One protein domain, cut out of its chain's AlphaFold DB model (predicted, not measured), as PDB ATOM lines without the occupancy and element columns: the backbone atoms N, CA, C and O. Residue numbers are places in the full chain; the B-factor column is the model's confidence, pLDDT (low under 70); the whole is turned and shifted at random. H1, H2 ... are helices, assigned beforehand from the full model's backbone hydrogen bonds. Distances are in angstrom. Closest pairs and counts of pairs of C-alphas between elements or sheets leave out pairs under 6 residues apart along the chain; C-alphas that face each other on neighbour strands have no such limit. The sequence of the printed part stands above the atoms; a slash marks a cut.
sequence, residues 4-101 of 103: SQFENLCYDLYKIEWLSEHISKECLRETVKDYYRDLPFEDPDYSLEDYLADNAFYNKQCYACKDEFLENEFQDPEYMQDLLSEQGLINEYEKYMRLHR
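What this domain is: This is residues 4 to 101 of the 103 residues of an uncharacterized protein of Methanobrevibacter sp (UniProt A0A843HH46). What shape do these atoms make? Two lobes lie along one long axis: the larger has the long helix H1 with H4 and the hairpin of H5 and H6 near it, while the smaller has H2 and H3 crossing each other. From the smaller lobe residues 40 to 45 stick out as a loop. What is it built of? The printed part has 98 residues with six named helices, H1 to H6 in that order, and no named strand, and its class is all helix. It is loose, with a radius of gyration of the C-alphas of 16.0 A, and elongated, spanning 47 by 27 by 20 A.

Where its parts are: Where is the longest helix? H1 is residues 4 to 22, from C-alpha 4 at (100.157, 92.683, 74.366) to C-alpha 22 at (112.668, 98.200, 96.890), 26.3 A. Where are the other helices? H2 is residues 25 to 38, 20.0 A long, and H3 is residues 48 to 55. H4 is residues 66 to 71 and H5 is residues 77 to 84. H6 is residues 87 to 100, 19.8 A long, ending at C-alpha 100, (109.627, 91.295, 67.288).

How they stand to each other: What touches H1? With residues 10 to 17 alone it touches H5, about perpendicular at 83 degrees, the closest C-alphas being those of Tyr 14 and Leu 83, 6.9 A apart. With residues 7 to 11 alone it only just touches H4, with 3 pairs of C-alphas within 8 A, the closest those of Tyr 11 and Lys 66 at 6.5 A; their lines are about perpendicular at 84 degrees. Where is H6? It forms a helical hairpin with H5, at a steep tilt of 44 degrees, opposite ways; the closest C-alphas, those of Gln 81 and Ile 90, are 6.0 A apart. H6 touches H5 with residues 90 to 93 alone, and H1 and H6 are near each other. How do H2 and H3 stand? With residues 32 to 35 alone H2 only just touches H3, with 3 pairs within 8 A, the closest C-alphas being those of Tyr 35 and Tyr 51 at 6.4 A; their lines are about perpendicular at 86 degrees. Both are apart from H1, H4, H5 and H6. What do the backbones show? In H1, H2, H3, H4, H5 and H6 every O i to N i+4 pair is within hydrogen-bond range.

The domain as a whole: How large is it? The two C-alphas farthest apart, those of Phe 41 and Arg 98, are 47.9 A apart. Is it unbroken? The printed part has no cut; the links H1 to H2, H4 to H5 and H5 to H6 are tight, those from H2 to H3 and H3 to H4 are short, and none is long. How confident is the model? The mean pLDDT of the printed part is 91.3, and residue 41 alone is under 70.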
ATOM      1  N   SER A   4     100.499  91.791  73.251       87.00
ATOM      2  CA  SER A   4     100.157  92.683  74.366       87.00
ATOM      3  C   SER A   4      99.919  91.954  75.688       87.00
ATOM      4  O   SER A   4     100.219  92.492  76.746       87.00
ATOM      5  N   GLN A   5      99.397  90.727  75.641       91.94
ATOM      6  CA  GLN A   5      99.166  89.929  76.842       91.94
ATOM      7  C   GLN A   5     100.493  89.475  77.459       91.94
ATOM      8  O   GLN A   5     100.640  89.551  78.674       91.94
ATOM      9  N   PHE A   6     101.455  89.032  76.642       94.19
ATOM     10  CA  PHE A   6     102.757  88.578  77.143       94.19
ATOM     11  C   PHE A   6     103.575  89.733  77.733       94.19
ATOM     12  O   PHE A   6     104.148  89.598  78.809       94.19
ATOM     13  N   GLU A   7     103.553  90.898  77.080       95.25
ATOM     14  CA  GLU A   7     104.147  92.129  77.620       95.25
ATOM     15  C   GLU A   7     103.518  92.538  78.957       95.25
ATOM     16  O   GLU A   7     104.237  92.925  79.871       95.25
ATOM     17  N   ASN A   8     102.187  92.447  79.087       95.75
ATOM     18  CA  ASN A   8     101.502  92.738  80.349       95.75
ATOM     19  C   ASN A   8     101.924  91.763  81.451       95.75
ATOM     20  O   ASN A   8     102.238  92.207  82.547       95.75
ATOM     21  N   LEU A   9     101.990  90.462  81.150       96.06
ATOM     22  CA  LEU A   9     102.450  89.454  82.107       96.06
ATOM     23  C   LEU A   9     103.865  89.764  82.603       96.06
ATOM     24  O   LEU A   9     104.106  89.757  83.805       96.06
ATOM     25  N   CYS A  10     104.786  90.075  81.690       96.88
ATOM     26  CA  CYS A  10     106.163  90.395  82.057       96.88
ATOM     27  C   CYS A  10     106.245  91.671  82.900       96.88
ATOM     28  O   CYS A  10     106.983  91.709  83.878       96.88
ATOM     29  N   TYR A  11     105.454  92.689  82.559       96.81
ATOM     30  CA  TYR A  11     105.401  93.932  83.322       96.81
ATOM     31  C   TYR A  11     104.789  93.744  84.720       96.81
ATOM     32  O   TYR A  11     105.264  94.326  85.690       96.81
ATOM     33  N   ASP A  12     103.764  92.900  84.861       96.06
ATOM     34  CA  ASP A  12     103.183  92.584  86.168       96.06
ATOM     35  C   ASP A  12     104.167  91.811  87.059       96.06
ATOM     36  O   ASP A  12     104.279  92.120  88.246       96.06
ATOM     37  N   LEU A  13     104.931  90.870  86.491       96.94
ATOM     38  CA  LEU A  13     106.015  90.186  87.206       96.94
ATOM     39  C   LEU A  13     107.127  91.160  87.612       96.94
ATOM     40  O   LEU A  13     107.555  91.140  88.763       96.94
ATOM     41  N   TYR A  14     107.535  92.055  86.708       97.12
ATOM     42  CA  TYR A  14     108.509  93.113  86.992       97.12
ATOM     43  C   TYR A  14     108.088  93.963  88.193       97.12
ATOM     44  O   TYR A  14     108.880  94.155  89.112       97.12
ATOM     45  N   LYS A  15     106.828  94.418  88.235       94.69
ATOM     46  CA  LYS A  15     106.316  95.191  89.375       94.69
ATOM     47  C   LYS A  15     106.411  94.404  90.680       94.69
ATOM     48  O   LYS A  15     106.787  94.977  91.695       94.69
ATOM     49  N   ILE A  16     106.067  93.114  90.672       94.12
ATOM     50  CA  ILE A  16     106.127  92.269  91.873       94.12
ATOM     51  C   ILE A  16     107.563  92.159  92.388       94.12
ATOM     52  O   ILE A  16     107.790  92.385  93.579       94.12
ATOM     53  N   GLU A  17     108.514  91.854  91.504       94.88
ATOM     54  CA  GLU A  17     109.924  91.717  91.876       94.88
ATOM     55  C   GLU A  17     110.470  93.048  92.398       94.88
ATOM     56  O   GLU A  17     110.958  93.119  93.529       94.88
ATOM     57  N   TRP A  18     110.250  94.132  91.646       94.62
ATOM     58  CA  TRP A  18     110.701  95.472  92.010       94.62
ATOM     59  C   TRP A  18     110.160  95.902  93.378       94.62
ATOM     60  O   TRP A  18     110.915  96.386  94.221       94.62
ATOM     61  N   LEU A  19     108.867  95.669  93.640       92.81
ATOM     62  CA  LEU A  19     108.257  95.941  94.943       92.81
ATOM     63  C   LEU A  19     108.915  95.142  96.062       92.81
ATOM     64  O   LEU A  19     109.125  95.688  97.142       92.81
ATOM     65  N   SER A  20     109.221  93.867  95.826       91.81
ATOM     66  CA  SER A  20     109.818  93.003  96.844       91.81
ATOM     67  C   SER A  20     111.238  93.432  97.230       91.81
ATOM     68  O   SER A  20     111.615  93.305  98.398       91.81
ATOM     69  N   GLU A  21     111.985  93.992  96.280       92.19
ATOM     70  CA  GLU A  21     113.362  94.446  96.470       92.19
ATOM     71  C   GLU A  21     113.452  95.870  97.036       92.19
ATOM     72  O   GLU A  21     114.328  96.160  97.854       92.19
ATOM     73  N   HIS A  22     112.545  96.762  96.625       91.31
ATOM     74  CA  HIS A  22     112.668  98.200  96.890       91.31
ATOM     75  C   HIS A  22     111.691  98.702  97.956       91.31
ATOM     76  O   HIS A  22     112.009  99.629  98.706       91.31
ATOM     77  N   ILE A  23     110.512  98.083  98.080       92.06
ATOM     78  CA  ILE A  23     109.440  98.580  98.944       92.06
ATOM     79  C   ILE A  23     109.226  97.655 100.137       92.06
ATOM     80  O   ILE A  23     108.705  96.543 100.054       92.06
ATOM     81  N   SER A  24     109.549  98.170 101.324       91.94
ATOM     82  CA  SER A  24     109.189  97.488 102.563       91.94
ATOM     83  C   SER A  24     107.667  97.418 102.740       91.94
ATOM     84  O   SER A  24     106.917  98.310 102.331       91.94
ATOM     85  N   LYS A  25     107.193  96.400 103.465       91.38
ATOM     86  CA  LYS A  25     105.770  96.284 103.838       91.38
ATOM     87  C   LYS A  25     105.249  97.510 104.594       91.38
ATOM     88  O   LYS A  25     104.054  97.783 104.547       91.38
ATOM     89  N   GLU A  26     106.113  98.213 105.323       92.75
ATOM     90  CA  GLU A  26     105.757  99.444 106.032       92.75
ATOM     91  C   GLU A  26     105.548 100.605 105.059       92.75
ATOM     92  O   GLU A  26     104.500 101.238 105.106       92.75
ATOM     93  N   CYS A  27     106.467 100.809 104.109       91.25
ATOM     94  CA  CYS A  27     106.308 101.812 103.050       91.25
ATOM     95  C   CYS A  27     105.026 101.578 102.240       91.25
ATOM     96  O   CYS A  27     104.270 102.518 101.998       91.25
ATOM     97  N   LEU A  28     104.720 100.323 101.891       91.50
ATOM     98  CA  LEU A  28     103.470  99.990 101.203       91.50
ATOM     99  C   LEU A  28     102.236 100.343 102.052       91.50
ATOM    100  O   LEU A  28     101.276 100.913 101.540       91.50
ATOM    101  N   ARG A  29     102.262 100.052 103.360       93.38
ATOM    102  CA  ARG A  29     101.166 100.401 104.280       93.38
ATOM    103  C   ARG A  29     100.958 101.905 104.394       93.38
ATOM    104  O   ARG A  29      99.810 102.334 104.390       93.38
ATOM    105  N   GLU A  30     102.030 102.683 104.517       94.38
ATOM    106  CA  GLU A  30     101.919 104.145 104.569       94.38
ATOM    107  C   GLU A  30     101.392 104.706 103.248       94.38
ATOM    108  O   GLU A  30     100.471 105.513 103.270       94.38
ATOM    109  N   THR A  31     101.842 104.174 102.110       92.88
ATOM    110  CA  THR A  31     101.330 104.573 100.788       92.88
ATOM    111  C   THR A  31      99.820 104.354 100.668       92.88
ATOM    112  O   THR A  31      99.090 105.239 100.236       92.88
ATOM    113  N   VAL A  32      99.320 103.194 101.113       93.50
ATOM    114  CA  VAL A  32      97.875 102.908 101.111       93.50
ATOM    115  C   VAL A  32      97.117 103.866 102.037       93.50
ATOM    116  O   VAL A  32      96.019 104.305 101.702       93.50
ATOM    117  N   LYS A  33      97.677 104.215 103.202       93.44
ATOM    118  CA  LYS A  33      97.053 105.197 104.103       93.44
ATOM    119  C   LYS A  33      96.998 106.588 103.481       93.44
ATOM    120  O   LYS A  33      95.999 107.271 103.690       93.44
ATOM    121  N   ASP A  34      98.052 107.003 102.787       91.75
ATOM    122  CA  ASP A  34      98.106 108.299 102.117       91.75
ATOM    123  C   ASP A  34      97.094 108.342 100.962       91.75
ATOM    124  O   ASP A  34      96.269 109.250 100.939       91.75
ATOM    125  N   TYR A  35      96.997 107.284 100.146       92.56
ATOM    126  CA  TYR A  35      95.932 107.139  99.142       92.56
ATOM    127  C   TYR A  35      94.530 107.335  99.740       92.56
ATOM    128  O   TYR A  35      93.781 108.191  99.285       92.56
ATOM    129  N   TYR A  36      94.171 106.606 100.804       91.75
ATOM    130  CA  TYR A  36      92.836 106.742 101.403       91.75
ATOM    131  C   TYR A  36      92.613 108.068 102.151       91.75
ATOM    132  O   TYR A  36      91.464 108.426 102.418       91.75
ATOM    133  N   ARG A  37      93.680 108.788 102.518       90.38
ATOM    134  CA  ARG A  37      93.594 110.132 103.109       90.38
ATOM    135  C   ARG A  37      93.365 111.196 102.041       90.38
ATOM    136  O   ARG A  37      92.600 112.127 102.284       90.38
ATOM    137  N   ASP A  38      94.025 111.034 100.901       86.81
ATOM    138  CA  ASP A  38      94.055 111.999  99.803       86.81
ATOM    139  C   ASP A  38      93.018 111.684  98.715       86.81
ATOM    140  O   ASP A  38      92.912 112.432  97.743       86.81
ATOM    141  N   LEU A  39      92.255 110.596  98.881       82.44
ATOM    142  CA  LEU A  39      91.216 110.144  97.958       82.44
ATOM    143  C   LEU A  39      90.337 111.326  97.520       82.44
ATOM    144  O   LEU A  39      89.653 111.929  98.360       82.44
ATOM    145  N   PRO A  40      90.328 111.666  96.221       71.56
ATOM    146  CA  PRO A  40      89.483 112.736  95.732       71.56
ATOM    147  C   PRO A  40      88.023 112.318  95.901       71.56
ATOM    148  O   PRO A  40      87.558 111.358  95.295       71.56
ATOM    149  N   PHE A  41      87.266 113.069  96.703       68.06
ATOM    150  CA  PHE A  41      85.824 112.840  96.888       68.06
ATOM    151  C   PHE A  41      85.025 112.887  95.571       68.06
ATOM    152  O   PHE A  41      83.875 112.451  95.538       68.06
ATOM    153  N   GLU A  42      85.612 113.447  94.514       75.69
ATOM    154  CA  GLU A  42      84.975 113.698  93.222       75.69
ATOM    155  C   GLU A  42      85.231 112.602  92.178       75.69
ATOM    156  O   GLU A  42      84.533 112.588  91.166       75.69
ATOM    157  N   ASP A  43      86.167 111.675  92.421       80.50
ATOM    158  CA  ASP A  43      86.473 110.585  91.489       80.50
ATOM    159  C   ASP A  43      86.378 109.213  92.183       80.50
ATOM    160  O   ASP A  43      87.332 108.758  92.818       80.50
ATOM    161  N   PRO A  44      85.210 108.548  92.101       77.50
ATOM    162  CA  PRO A  44      85.003 107.244  92.719       77.50
ATOM    163  C   PRO A  44      85.765 106.110  92.018       77.50
ATOM    164  O   PRO A  44      85.870 105.029  92.599       77.50
ATOM    165  N   ASP A  45      86.271 106.337  90.803       87.00
ATOM    166  CA  ASP A  45      86.986 105.335  90.012       87.00
ATOM    167  C   ASP A  45      88.517 105.478  90.135       87.00
ATOM    168  O   ASP A  45      89.247 104.622  89.632       87.00
ATOM    169  N   TYR A  46      89.011 106.505  90.840       89.12
ATOM    170  CA  TYR A  46      90.440 106.741  91.051       89.12
ATOM    171  C   TYR A  46      91.078 105.629  91.893       89.12
ATOM    172  O   TYR A  46      90.847 105.518  93.103       89.12
ATOM    173  N   SER A  47      91.886 104.786  91.254       91.62
ATOM    174  CA  SER A  47      92.465 103.589  91.862       91.62
ATOM    175  C   SER A  47      93.779 103.871  92.603       91.62
ATOM    176  O   SER A  47      94.379 104.938  92.484       91.62
ATOM    177  N   LEU A  48      94.262 102.889  93.375       89.38
ATOM    178  CA  LEU A  48      95.585 102.976  94.005       89.38
ATOM    179  C   LEU A  48      96.705 103.041  92.954       89.38
ATOM    180  O   LEU A  48      97.690 103.744  93.161       89.38
ATOM    181  N   GLU A  49      96.562 102.333  91.832       88.00
ATOM    182  CA  GLU A  49      97.488 102.432  90.703       88.00
ATOM    183  C   GLU A  49      97.563 103.857  90.137       88.00
ATOM    184  O   GLU A  49      98.667 104.325  89.859       88.00
ATOM    185  N   ASP A  50      96.431 104.557  90.020       89.38
ATOM    186  CA  ASP A  50      96.405 105.951  89.554       89.38
ATOM    187  C   ASP A  50      97.109 106.875  90.562       89.38
ATOM    188  O   ASP A  50      97.967 107.676  90.192       89.38
ATOM    189  N   TYR A  51      96.855 106.678  91.861       90.62
ATOM    190  CA  TYR A  51      97.557 107.404  92.923       90.62
ATOM    191  C   TYR A  51      99.070 107.209  92.884       90.62
ATOM    192  O   TYR A  51      99.825 108.172  93.026       90.62
ATOM    193  N   LEU A  52      99.522 105.970  92.685       90.44
ATOM    194  CA  LEU A  52     100.941 105.640  92.576       90.44
ATOM    195  C   LEU A  52     101.582 106.256  91.330       90.44
ATOM    196  O   LEU A  52     102.748 106.646  91.396       90.44
ATOM    197  N   ALA A  53     100.843 106.362  90.224       86.50
ATOM    198  CA  ALA A  53     101.320 107.030  89.016       86.50
ATOM    199  C   ALA A  53     101.555 108.532  89.251       86.50
ATOM    200  O   ALA A  53     102.542 109.078  88.756       86.50
ATOM    201  N   ASP A  54     100.702 109.174  90.052       88.69
ATOM    202  CA  ASP A  54     100.797 110.605  90.348       88.69
ATOM    203  C   ASP A  54     101.783 110.932  91.488       88.69
ATOM    204  O   ASP A  54     102.420 111.988  91.477       88.69
ATOM    205  N   ASN A  55     101.922 110.043  92.482       88.56
ATOM    206  CA  ASN A  55     102.580 110.358  93.760       88.56
ATOM    207  C   ASN A  55     103.762 109.448  94.131       88.56
ATOM    208  O   ASN A  55     104.505 109.784  95.060       88.56
ATOM    209  N   ALA A  56     103.977 108.345  93.404       90.81
ATOM    210  CA  ALA A  56     104.931 107.284  93.738       90.81
ATOM    211  C   ALA A  56     104.641 106.597  95.098       90.81
ATOM    212  O   ALA A  56     103.664 106.897  95.786       90.81
ATOM    213  N   PHE A  57     105.475 105.631  95.496       88.50
ATOM    214  CA  PHE A  57     105.412 105.038  96.833       88.50
ATOM    215  C   PHE A  57     105.898 106.020  97.899       88.50
ATOM    216  O   PHE A  57     106.651 106.963  97.630       88.50
ATOM    217  N   TYR A  58     105.551 105.734  99.152       75.94
ATOM    218  CA  TYR A  58     106.156 106.366 100.319       75.94
ATOM    219  C   TYR A  58     107.695 106.371 100.197       75.94
ATOM    220  O   TYR A  58     108.297 105.340  99.901       75.94
ATOM    221  N   ASN A  59     108.326 107.532 100.419       80.38
ATOM    222  CA  ASN A  59     109.728 107.869 100.078       80.38
ATOM    223  C   ASN A  59     110.033 108.184  98.598       80.38
ATOM    224  O   ASN A  59     111.205 108.289  98.237       80.38
ATOM    225  N   LYS A  60     109.013 108.434  97.768       84.81
ATOM    226  CA  LYS A  60     109.139 108.885  96.367       84.81
ATOM    227  C   LYS A  60     109.846 107.893  95.437       84.81
ATOM    228  O   LYS A  60     110.511 108.306  94.490       84.81
ATOM    229  N   GLN A  61     109.739 106.598  95.717       87.25
ATOM    230  CA  GLN A  61     110.243 105.556  94.822       87.25
ATOM    231  C   GLN A  61     109.103 105.035  93.946       87.25
ATOM    232  O   GLN A  61     107.979 104.937  94.421       87.25
ATOM    233  N   CYS A  62     109.370 104.675  92.696       90.31
ATOM    234  CA  CYS A  62     108.405 104.037  91.801       90.31
ATOM    235  C   CYS A  62     109.126 103.074  90.854       90.31
ATOM    236  O   CYS A  62     110.318 103.234  90.591       90.31
ATOM    237  N   TYR A  63     108.393 102.082  90.358       91.88
ATOM    238  CA  TYR A  63     108.844 101.263  89.239       91.88
ATOM    239  C   TYR A  63     108.704 102.035  87.919       91.88
ATOM    240  O   TYR A  63     107.899 102.968  87.821       91.88
ATOM    241  N   ALA A  64     109.471 101.629  86.907       92.12
ATOM    242  CA  ALA A  64     109.396 102.189  85.561       92.12
ATOM    243  C   ALA A  64     107.991 102.024  84.973       92.12
ATOM    244  O   ALA A  64     107.292 101.051  85.273       92.12
ATOM    245  N   CYS A  65     107.574 102.951  84.108       92.31
ATOM    246  CA  CYS A  65     106.323 102.772  83.377       92.31
ATOM    247  C   CYS A  65     106.453 101.619  82.368       92.31
ATOM    248  O   CYS A  65     107.554 101.182  82.030       92.31
ATOM    249  N   LYS A  66     105.325 101.121  81.846       93.94
ATOM    250  CA  LYS A  66     105.346  99.959  80.945       93.94
ATOM    251  C   LYS A  66     106.218 100.189  79.708       93.94
ATOM    252  O   LYS A  66     106.950  99.285  79.317       93.94
ATOM    253  N   ASP A  67     106.133 101.363  79.093       94.75
ATOM    254  CA  ASP A  67     106.908 101.668  77.887       94.75
ATOM    255  C   ASP A  67     108.413 101.712  78.196       94.75
ATOM    256  O   ASP A  67     109.199 101.103  77.477       94.75
ATOM    257  N   GLU A  68     108.803 102.330  79.315       94.81
ATOM    258  CA  GLU A  68     110.194 102.371  79.778       94.81
ATOM    259  C   GLU A  68     110.734 100.967  80.088       94.81
ATOM    260  O   GLU A  68     111.818 100.618  79.623       94.81
ATOM    261  N   PHE A  69     109.948 100.132  80.772       96.38
ATOM    262  CA  PHE A  69     110.280  98.726  81.014       96.38
ATOM    263  C   PHE A  69     110.491  97.950  79.703       96.38
ATOM    264  O   PHE A  69     111.452  97.194  79.555       96.38
ATOM    265  N   LEU A  70     109.591  98.129  78.728       95.19
ATOM    266  CA  LEU A  70     109.666  97.433  77.442       95.19
ATOM    267  C   LEU A  70     110.884  97.850  76.608       95.19
ATOM    268  O   LEU A  70     111.386  97.040  75.821       95.19
ATOM    269  N   GLU A  71     111.338  99.093  76.754       95.12
ATOM    270  CA  GLU A  71     112.502  99.639  76.055       95.12
ATOM    271  C   GLU A  71     113.835  99.293  76.734       95.12
ATOM    272  O   GLU A  71     114.850  99.223  76.038       95.12
ATOM    273  N   ASN A  72     113.830  99.021  78.043       95.06
ATOM    274  CA  ASN A  72     115.032  98.755  78.831       95.06
ATOM    275  C   ASN A  72     115.070  97.311  79.354       95.06
ATOM    276  O   ASN A  72     115.551  96.427  78.644       95.06
ATOM    277  N   GLU A  73     114.563  97.044  80.558       96.12
ATOM    278  CA  GLU A  73     114.697  95.761  81.264       96.12
ATOM    279  C   GLU A  73     114.174  94.580  80.441       96.12
ATOM    280  O   GLU A  73     114.792  93.518  80.398       96.12
ATOM    281  N   PHE A  74     113.079  94.766  79.700       96.19
ATOM    282  CA  PHE A  74     112.531  93.724  78.834       96.19
ATOM    283  C   PHE A  74     113.461  93.350  77.667       96.19
ATOM    284  O   PHE A  74     113.385  92.239  77.131       96.19
ATOM    285  N   GLN A  75     114.336  94.262  77.232       94.75
ATOM    286  CA  GLN A  75     115.317  94.004  76.174       94.75
ATOM    287  C   GLN A  75     116.566  93.275  76.682       94.75
ATOM    288  O   GLN A  75     117.350  92.813  75.844       94.75
ATOM    289  N   ASP A  76     116.742  93.160  78.002       96.12
ATOM    290  CA  ASP A  76     117.841  92.447  78.646       96.12
ATOM    291  C   ASP A  76     117.479  90.959  78.840       96.12
ATOM    292  O   ASP A  76     116.634  90.614  79.673       96.12
ATOM    293  N   PRO A  77     118.103  90.038  78.080       94.69
ATOM    294  CA  PRO A  77     117.774  88.625  78.168       94.69
ATOM    295  C   PRO A  77     118.198  87.972  79.483       94.69
ATOM    296  O   PRO A  77     117.618  86.943  79.818       94.69
ATOM    297  N   GLU A  78     119.219  88.490  80.169       95.69
ATOM    298  CA  GLU A  78     119.675  87.933  81.448       95.69
ATOM    299  C   GLU A  78     118.668  88.301  82.535       95.69
ATOM    300  O   GLU A  78     118.108  87.413  83.177       95.69
ATOM    301  N   TYR A  79     118.313  89.587  82.617       96.31
ATOM    302  CA  TYR A  79     117.275  90.073  83.527       96.31
ATOM    303  C   TYR A  79     115.945  89.329  83.340       96.31
ATOM    304  O   TYR A  79     115.335  88.855  84.298       96.31
ATOM    305  N   MET A  80     115.492  89.178  82.091       97.38
ATOM    306  CA  MET A  80     114.220  88.515  81.802       97.38
ATOM    307  C   MET A  80     114.238  87.011  82.095       97.38
ATOM    308  O   MET A  80     113.191  86.447  82.409       97.38
ATOM    309  N   GLN A  81     115.391  86.343  82.002       95.81
ATOM    310  CA  GLN A  81     115.502  84.937  82.398       95.81
ATOM    311  C   GLN A  81     115.354  84.772  83.910       95.81
ATOM    312  O   GLN A  81     114.612  83.886  84.342       95.81
ATOM    313  N   ASP A  82     115.990  85.651  84.683       95.81
ATOM    314  CA  ASP A  82     115.884  85.657  86.141       95.81
ATOM    315  C   ASP A  82     114.456  85.996  86.588       95.81
ATOM    316  O   ASP A  82     113.867  85.254  87.376       95.81
ATOM    317  N   LEU A  83     113.856  87.044  86.007       96.69
ATOM    318  CA  LEU A  83     112.491  87.473  86.317       96.69
ATOM    319  C   LEU A  83     111.452  86.379  86.026       96.69
ATOM    320  O   LEU A  83     110.528  86.162  86.809       96.69
ATOM    321  N   LEU A  84     111.557  85.714  84.870       96.75
ATOM    322  CA  LEU A  84     110.563  84.724  84.461       96.75
ATOM    323  C   LEU A  84     110.737  83.407  85.211       96.75
ATOM    324  O   LEU A  84     109.727  82.805  85.569       96.75
ATOM    325  N   SER A  85     111.981  82.980  85.466       91.56
ATOM    326  CA  SER A  85     112.415  81.777  86.208       91.56
ATOM    327  C   SER A  85     111.889  80.410  85.715       91.56
ATOM    328  O   SER A  85     112.542  79.379  85.883       91.56
ATOM    329  N   GLU A  86     110.729  80.367  85.062       94.94
ATOM    330  CA  GLU A  86     110.090  79.187  84.508       94.94
ATOM    331  C   GLU A  86     110.503  78.993  83.046       94.94
ATOM    332  O   GLU A  86     110.260  79.841  82.184       94.94
ATOM    333  N   GLN A  87     111.047  77.814  82.730       95.12
ATOM    334  CA  GLN A  87     111.527  77.491  81.381       95.12
ATOM    335  C   GLN A  87     110.460  77.679  80.287       95.12
ATOM    336  O   GLN A  87     110.791  78.033  79.157       95.12
ATOM    337  N   GLY A  88     109.181  77.442  80.602       95.25
ATOM    338  CA  GLY A  88     108.072  77.665  79.673       95.25
ATOM    339  C   GLY A  88     107.970  79.126  79.235       95.25
ATOM    340  O   GLY A  88     107.953  79.406  78.035       95.25
ATOM    341  N   LEU A  89     107.988  80.049  80.198       95.56
ATOM    342  CA  LEU A  89     107.925  81.490  79.957       95.56
ATOM    343  C   LEU A  89     109.199  82.018  79.293       95.56
ATOM    344  O   LEU A  89     109.110  82.836  78.380       95.56
ATOM    345  N   ILE A  90     110.370  81.496  79.671       96.56
ATOM    346  CA  ILE A  90     111.646  81.838  79.022       96.56
ATOM    347  C   ILE A  90     111.601  81.484  77.529       96.56
ATOM    348  O   ILE A  90     111.942  82.304  76.677       96.56
ATOM    349  N   ASN A  91     111.100  80.294  77.180       95.56
ATOM    350  CA  ASN A  91     110.950  79.893  75.780       95.56
ATOM    351  C   ASN A  91     109.968  80.803  75.015       95.56
ATOM    352  O   ASN A  91     110.175  81.085  73.828       95.56
ATOM    353  N   GLU A  92     108.893  81.260  75.668       94.62
ATOM    354  CA  GLU A  92     107.963  82.232  75.080       94.62
ATOM    355  C   GLU A  92     108.625  83.593  74.857       94.62
ATOM    356  O   GLU A  92     108.469  84.164  73.774       94.62
ATOM    357  N   TYR A  93     109.420  84.066  75.819       95.50
ATOM    358  CA  TYR A  93     110.201  85.294  75.706       95.50
ATOM    359  C   TYR A  93     111.207  85.222  74.555       95.50
ATOM    360  O   TYR A  93     111.213  86.088  73.682       95.50
ATOM    361  N   GLU A  94     111.997  84.152  74.452       94.44
ATOM    362  CA  GLU A  94     112.931  83.986  73.336       94.44
ATOM    363  C   GLU A  94     112.220  84.001  71.979       94.44
ATOM    364  O   GLU A  94     112.692  84.609  71.011       94.44
ATOM    365  N   LYS A  95     111.069  83.325  71.888       93.75
ATOM    366  CA  LYS A  95     110.249  83.319  70.675       93.75
ATOM    367  C   LYS A  95     109.726  84.720  70.367       93.75
ATOM    368  O   LYS A  95     109.782  85.131  69.207       93.75
ATOM    369  N   TYR A  96     109.242  85.440  71.377       92.38
ATOM    370  CA  TYR A  96     108.806  86.829  71.260       92.38
ATOM    371  C   TYR A  96     109.942  87.691  70.692       92.38
ATOM    372  O   TYR A  96     109.756  88.362  69.673       92.38
ATOM    373  N   MET A  97     111.142  87.600  71.272       92.06
ATOM    374  CA  MET A  97     112.305  88.382  70.854       92.06
ATOM    375  C   MET A  97     112.703  88.073  69.410       92.06
ATOM    376  O   MET A  97     112.944  88.987  68.627       92.06
ATOM    377  N   ARG A  98     112.686  86.804  68.986       90.81
ATOM    378  CA  ARG A  98     112.976  86.438  67.583       90.81
ATOM    379  C   ARG A  98     111.970  87.017  66.582       90.81
ATOM    380  O   ARG A  98     112.347  87.289  65.446       90.81
ATOM    381  N   LEU A  99     110.705  87.174  66.974       88.75
ATOM    382  CA  LEU A  99     109.628  87.646  66.095       88.75
ATOM    383  C   LEU A  99     109.502  89.173  66.045       88.75
ATOM    384  O   LEU A  99     109.005  89.708  65.053       88.75
ATOM    385  N   HIS A 100     109.910  89.869  67.108       82.00
ATOM    386  CA  HIS A 100     109.627  91.295  67.288       82.00
ATOM    387  C   HIS A 100     110.861  92.191  67.397       82.00
ATOM    388  O   HIS A 100     110.713  93.410  67.298       82.00
ATOM    389  N   ARG A 101     112.070  91.631  67.525       72.31
ATOM    390  CA  ARG A 101     113.301  92.425  67.488       72.31
ATOM    391  C   ARG A 101     113.501  92.965  66.071       72.31
ATOM    392  O   ARG A 101     113.727  92.208  65.125       72.31
TER     393      ARG A 101